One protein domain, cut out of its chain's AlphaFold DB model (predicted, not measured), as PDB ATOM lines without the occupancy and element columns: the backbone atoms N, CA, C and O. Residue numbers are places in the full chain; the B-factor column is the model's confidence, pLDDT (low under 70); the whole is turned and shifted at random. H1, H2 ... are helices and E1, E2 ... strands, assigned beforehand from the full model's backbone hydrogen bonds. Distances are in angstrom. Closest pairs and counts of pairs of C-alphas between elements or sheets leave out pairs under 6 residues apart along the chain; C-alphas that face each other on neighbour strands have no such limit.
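This is residues 14 to 59 of the 101 residues of an uncharacterized protein of Lachnospiraceae bacterium (UniProt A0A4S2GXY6). A small two-stranded hairpin, E1 and E2, makes one end of this elongated domain; the short helix H1 runs straight into E1 at the hairpin's open end, and from E2 a long chain stretch with no named element reaches out to Asp 43 at the other end and folds back to a second short helix, H2. The printed part has 46 residues, with two named helices and two named strands in the order H1, E1, E2, H2; the sheet's order is E1, E2, antiparallel. The class is mixed, helices and strands, with under half of the residues, 20, in named elements. The whole is only just compact, close to loose, with a radius of gyration of the C-alphas of 11.3 A and spans of 33 by 21 by 18 A.

Find C-alpha 21 at (76.234, 206.391, 198.253); there E1 begins, residues 21 to 24, 9.6 A from first to last C-alpha. E2 is residues 29 to 32, 10.4 A long. Go back to C-alpha 14 at (78.521, 215.866, 199.982) for the beginning of H1, residues 14 to 20, 10.1 A long. H2, residues 54 to 58, is 6.2 A long and ends at C-alpha 58, at (88.387, 194.262, 204.530).

Look first at E1 and E2, a hairpin of antiparallel neighbours with 139 degrees between their directions. The C-alphas of Glu 23 and Tyr 30 face each other at 4.4 A. N 24 and O 29 are 2.7 A apart and N 31 and O 22 are 2.9 A apart, both within hydrogen-bond range. From the hairpin turn to H1: its closest C-alpha to E2 is that of Tyr 20, 5.8 A from that of Thr 32, the one pair of C-alphas of H1 and E2 within 8 A. H2 is apart from H1 and from E1. In H1 and H2 every O i to N i+4 pair is within hydrogen-bond range.

The two C-alphas farthest apart are those of Ala 26, between E1 and E2, and Asp 43, at 33.4 A. The links H1 to E1, with 0 residues, and E1 to E2, with 4, are tight. The link E2 to H2 is long: look along residues 33 to 53, whose C-alphas lie 6 to 17 A from the mean of all C-alphas. The printed part has no cut, the mean pLDDT of the printed part is 88.9, and no printed residue is under 70.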
ATOM      1  N   GLU A  14      79.948 215.746 200.251       88.31
ATOM      2  CA  GLU A  14      78.521 215.866 199.982       88.31
ATOM      3  C   GLU A  14      78.195 215.394 198.562       88.31
ATOM      4  O   GLU A  14      77.272 214.600 198.390       88.31
ATOM      5  N   GLU A  15      79.002 215.792 197.574       89.94
ATOM      6  CA  GLU A  15      78.895 215.307 196.192       89.94
ATOM      7  C   GLU A  15      79.140 213.799 196.113       89.94
ATOM      8  O   GLU A  15      78.327 213.078 195.538       89.94
ATOM      9  N   PHE A  16      80.191 213.294 196.771       87.62
ATOM     10  CA  PHE A  16      80.476 211.859 196.781       87.62
ATOM     11  C   PHE A  16      79.323 211.041 197.371       87.62
ATOM     12  O   PHE A  16      78.967 209.979 196.856       87.62
ATOM     13  N   ILE A  17      78.743 211.516 198.478       89.06
ATOM     14  CA  ILE A  17      77.601 210.850 199.098       89.06
ATOM     15  C   ILE A  17      76.399 210.888 198.158       89.06
ATOM     16  O   ILE A  17      75.782 209.849 197.967       89.06
ATOM     17  N   ALA A  18      76.087 212.044 197.573       91.75
ATOM     18  CA  ALA A  18      74.924 212.208 196.708       91.75
ATOM     19  C   ALA A  18      75.006 211.387 195.411       91.75
ATOM     20  O   ALA A  18      73.976 210.925 194.925       91.75
ATOM     21  N   GLU A  19      76.205 211.215 194.853       91.75
ATOM     22  CA  GLU A  19      76.405 210.535 193.570       91.75
ATOM     23  C   GLU A  19      76.605 209.017 193.719       91.75
ATOM     24  O   GLU A  19      76.067 208.243 192.926       91.75
ATOM     25  N   TYR A  20      77.347 208.572 194.743       91.50
ATOM     26  CA  TYR A  20      77.804 207.176 194.836       91.50
ATOM     27  C   TYR A  20      77.219 206.387 196.005       91.50
ATOM     28  O   TYR A  20      77.314 205.152 196.018       91.50
ATOM     29  N   LEU A  21      76.653 207.047 197.019       91.44
ATOM     30  CA  LEU A  21      76.234 206.391 198.253       91.44
ATOM     31  C   LEU A  21      74.751 206.598 198.567       91.44
ATOM     32  O   LEU A  21      74.124 207.597 198.256       91.44
ATOM     33  N   LYS A  22      74.192 205.636 199.294       91.56
ATOM     34  CA  LYS A  22      72.861 205.724 199.884       91.56
ATOM     35  C   LYS A  22      72.933 205.370 201.358       91.56
ATOM     36  O   LYS A  22      73.510 204.342 201.721       91.56
ATOM     37  N   GLU A  23      72.336 206.208 202.195       89.88
ATOM     38  CA  GLU A  23      72.190 205.934 203.621       89.88
ATOM     39  C   GLU A  23      71.170 204.810 203.851       89.88
ATOM     40  O   GLU A  23      70.104 204.759 203.230       89.88
ATOM     41  N   LYS A  24      71.509 203.881 204.742       85.31
ATOM     42  CA  LYS A  24      70.618 202.846 205.247       85.31
ATOM     43  C   LYS A  24      69.873 203.397 206.462       85.31
ATOM     44  O   LYS A  24      70.496 203.597 207.503       85.31
ATOM     45  N   PRO A  25      68.538 203.558 206.383       79.88
ATOM     46  CA  PRO A  25      67.761 204.146 207.475       79.88
ATOM     47  C   PRO A  25      67.853 203.370 208.795       79.88
ATOM     48  O   PRO A  25      67.672 203.942 209.860       79.88
ATOM     49  N   ALA A  26      68.120 202.063 208.727       83.62
ATOM     50  CA  ALA A  26      68.120 201.183 209.893       83.62
ATOM     51  C   ALA A  26      69.329 201.377 210.824       83.62
ATOM     52  O   ALA A  26      69.226 201.089 212.012       83.62
ATOM     53  N   ASP A  27      70.476 201.810 210.298       82.38
ATOM     54  CA  ASP A  27      71.735 201.861 211.053       82.38
ATOM     55  C   ASP A  27      72.586 203.113 210.772       82.38
ATOM     56  O   ASP A  27      73.701 203.219 211.290       82.38
ATOM     57  N   GLY A  28      72.088 204.051 209.955       80.38
ATOM     58  CA  GLY A  28      72.797 205.276 209.570       80.38
ATOM     59  C   GLY A  28      74.073 205.017 208.761       80.38
ATOM     60  O   GLY A  28      74.946 205.883 208.654       80.38
ATOM     61  N   ARG A  29      74.258 203.799 208.226       84.19
ATOM     62  CA  ARG A  29      75.446 203.445 207.439       84.19
ATOM     63  C   ARG A  29      75.211 203.715 205.965       84.19
ATOM     64  O   ARG A  29      74.125 203.522 205.441       84.19
ATOM     65  N   TYR A  30      76.273 204.069 205.258       86.88
ATOM     66  CA  TYR A  30      76.228 204.235 203.812       86.88
ATOM     67  C   TYR A  30      76.560 202.931 203.088       86.88
ATOM     68  O   TYR A  30      77.450 202.181 203.497       86.88
ATOM     69  N   THR A  31      75.867 202.688 201.981       88.62
ATOM     70  CA  THR A  31      76.201 201.650 200.997       88.62
ATOM     71  C   THR A  31      76.290 202.236 199.603       88.62
ATOM     72  O   THR A  31      75.726 203.297 199.368       88.62
ATOM     73  N   THR A  32      76.959 201.546 198.678       91.12
ATOM     74  CA  THR A  32      77.006 201.976 197.277       91.12
ATOM     75  C   THR A  32      75.600 202.026 196.687       91.12
ATOM     76  O   THR A  32      74.784 201.129 196.925       91.12
ATOM     77  N   GLN A  33      75.319 203.087 195.938       92.50
ATOM     78  CA  GLN A  33      74.050 203.267 195.244       92.50
ATOM     79  C   GLN A  33      73.932 202.319 194.046       92.50
ATOM     80  O   GLN A  33      72.886 201.690 193.867       92.50
ATOM     81  N   HIS A  34      75.012 202.156 193.281       91.62
ATOM     82  CA  HIS A  34      75.048 201.308 192.093       91.62
ATOM     83  C   HIS A  34      75.680 199.936 192.365       91.62
ATOM     84  O   HIS A  34      76.459 199.735 193.313       91.62
ATOM     85  N   ARG A  35      75.275 198.959 191.544       90.56
ATOM     86  CA  ARG A  35      75.808 197.593 191.515       90.56
ATOM     87  C   ARG A  35      75.994 197.160 190.054       90.56
ATOM     88  O   ARG A  35      75.000 197.180 189.329       90.56
ATOM     89  N   PRO A  36      77.194 196.716 189.637       90.25
ATOM     90  CA  PRO A  36      78.447 196.678 190.409       90.25
ATOM     91  C   PRO A  36      78.881 198.070 190.910       90.25
ATOM     92  O   PRO A  36      78.326 199.078 190.495       90.25
ATOM     93  N   CYS A  37      79.799 198.115 191.878       91.62
ATOM     94  CA  CYS A  37      80.320 199.376 192.420       91.62
ATOM     95  C   CYS A  37      80.929 200.228 191.292       91.62
ATOM     96  O   CYS A  37      81.708 199.696 190.508       91.62
ATOM     97  N   ASP A  38      80.652 201.534 191.252       92.50
ATOM     98  CA  ASP A  38      81.143 202.444 190.195       92.50
ATOM     99  C   ASP A  38      82.681 202.534 190.120       92.50
ATOM    100  O   ASP A  38      83.280 202.855 189.085       92.50
ATOM    101  N   PHE A  39      83.332 202.206 191.240       92.25
ATOM    102  CA  PHE A  39      84.782 202.174 191.384       92.25
ATOM    103  C   PHE A  39      85.402 200.808 191.074       92.25
ATOM    104  O   PHE A  39      86.605 200.672 191.267       92.25
ATOM    105  N   LEU A  40      84.623 199.799 190.673       92.88
ATOM    106  CA  LEU A  40      85.133 198.486 190.273       92.88
ATOM    107  C   LEU A  40      85.429 198.477 188.769       92.88
ATOM    108  O   LEU A  40      84.544 198.767 187.965       92.88
ATOM    109  N   ASP A  41      86.653 198.118 188.398       93.50
ATOM    110  CA  ASP A  41      87.063 197.935 187.007       93.50
ATOM    111  C   ASP A  41      86.848 196.493 186.527       93.50
ATOM    112  O   ASP A  41      86.629 195.565 187.310       93.50
ATOM    113  N   ALA A  42      86.895 196.297 185.207       93.69
ATOM    114  CA  ALA A  42      86.625 195.006 184.567       93.69
ATOM    115  C   ALA A  42      87.644 193.910 184.930       93.69
ATOM    116  O   ALA A  42      87.323 192.726 184.864       93.69
ATOM    117  N   ASP A  43      88.858 194.297 185.323       93.94
ATOM    118  CA  ASP A  43      89.909 193.397 185.805       93.94
ATOM    119  C   ASP A  43      89.782 193.067 187.306       93.94
ATOM    120  O   ASP A  43      90.593 192.323 187.854       93.94
ATOM    121  N   GLY A  44      88.760 193.607 187.979       89.12
ATOM    122  CA  GLY A  44      88.527 193.443 189.411       89.12
ATOM    123  C   GLY A  44      89.307 194.418 190.296       89.12
ATOM    124  O   GLY A  44      89.193 194.342 191.523       89.12
ATOM    125  N   SER A  45      90.081 195.339 189.715       91.69
ATOM    126  CA  SER A  45      90.750 196.398 190.468       91.69
ATOM    127  C   SER A  45      89.765 197.491 190.904       91.69
ATOM    128  O   SER A  45      88.627 197.570 190.437       91.69
ATOM    129  N   CYS A  46      90.171 198.310 191.881       92.12
ATOM    130  CA  CYS A  46      89.346 199.402 192.384       92.12
ATOM    131  C   CYS A  46      89.999 200.753 192.099       92.12
ATOM    132  O   CYS A  46      91.095 201.013 192.598       92.12
ATOM    133  N   LYS A  47      89.275 201.646 191.416       90.50
ATOM    134  CA  LYS A  47      89.715 203.007 191.048       90.50
ATOM    135  C   LYS A  47      90.151 203.864 192.236       90.50
ATOM    136  O   LYS A  47      90.937 204.788 192.074       90.50
ATOM    137  N   LEU A  48      89.657 203.563 193.439       88.31
ATOM    138  CA  LEU A  48      90.053 204.262 194.664       88.31
ATOM    139  C   LEU A  48      91.467 203.882 195.142       88.31
ATOM    140  O   LEU A  48      92.032 204.594 195.965       88.31
ATOM    141  N   GLY A  49      92.041 202.762 194.690       88.19
ATOM    142  CA  GLY A  49      93.392 202.336 195.072       88.19
ATOM    143  C   GLY A  49      93.611 202.295 196.593       88.19
ATOM    144  O   GLY A  49      92.896 201.608 197.329       88.19
ATOM    145  N   GLU A  50      94.589 203.057 197.084       86.12
ATOM    146  CA  GLU A  50      94.927 203.145 198.515       86.12
ATOM    147  C   GLU A  50      93.909 203.931 199.353       86.12
ATOM    148  O   GLU A  50      93.810 203.743 200.573       86.12
ATOM    149  N   HIS A  51      93.088 204.745 198.692       85.25
ATOM    150  CA  HIS A  51      92.051 205.578 199.293       85.25
ATOM    151  C   HIS A  51      90.757 204.820 199.620       85.25
ATOM    152  O   HIS A  51      89.790 205.412 200.105       85.25
ATOM    153  N   ARG A  52      90.723 203.504 199.378       87.12
ATOM    154  CA  ARG A  52      89.590 202.647 199.738       87.12
ATOM    155  C   ARG A  52      89.213 202.825 201.218       87.12
ATOM    156  O   ARG A  52      90.089 202.736 202.081       87.12
ATOM    157  N   PRO A  53      87.918 202.992 201.543       84.62
ATOM    158  CA  PRO A  53      87.455 202.928 202.922       84.62
ATOM    159  C   PRO A  53      87.830 201.591 203.565       84.62
ATOM    160  O   PRO A  53      87.869 200.561 202.892       84.62
ATOM    161  N   GLU A  54      88.012 201.580 204.885       86.19
ATOM    162  CA  GLU A  54      88.401 200.373 205.631       86.19
ATOM    163  C   GLU A  54      87.467 199.178 205.374       86.19
ATOM    164  O   GLU A  54      87.907 198.044 205.204       86.19
ATOM    165  N   SER A  55      86.164 199.434 205.243       86.44
ATOM    166  CA  SER A  55      85.174 198.413 204.892       86.44
ATOM    167  C   SER A  55      85.408 197.792 203.511       86.44
ATOM    168  O   SER A  55      85.137 196.615 203.304       86.44
ATOM    169  N   CYS A  56      85.894 198.579 202.549       89.38
ATOM    170  CA  CYS A  56      86.230 198.090 201.214       89.38
ATOM    171  C   CYS A  56      87.549 197.314 201.226       89.38
ATOM    172  O   CYS A  56      87.666 196.338 200.495       89.38
ATOM    173  N   LYS A  57      88.519 197.714 202.062       88.94
ATOM    174  CA  LYS A  57      89.792 196.991 202.229       88.94
ATOM    175  C   LYS A  57      89.591 195.614 202.857       88.94
ATOM    176  O   LYS A  57      90.227 194.661 202.432       88.94
ATOM    177  N   LYS A  58      88.686 195.517 203.835       88.94
ATOM    178  CA  LYS A  58      88.387 194.262 204.530       88.94
ATOM    179  C   LYS A  58      87.453 193.335 203.762       88.94
ATOM    180  O   LYS A  58      87.411 192.159 204.085       88.94
ATOM    181  N   PHE A  59      86.688 193.815 202.779       87.56
ATOM    182  CA  PHE A  59      85.795 192.962 201.984       87.56
ATOM    183  C   PHE A  59      86.599 191.892 201.210       87.56
ATOM    184  O   PHE A  59      87.604 192.252 200.601       87.56
TER     185      PHE A  59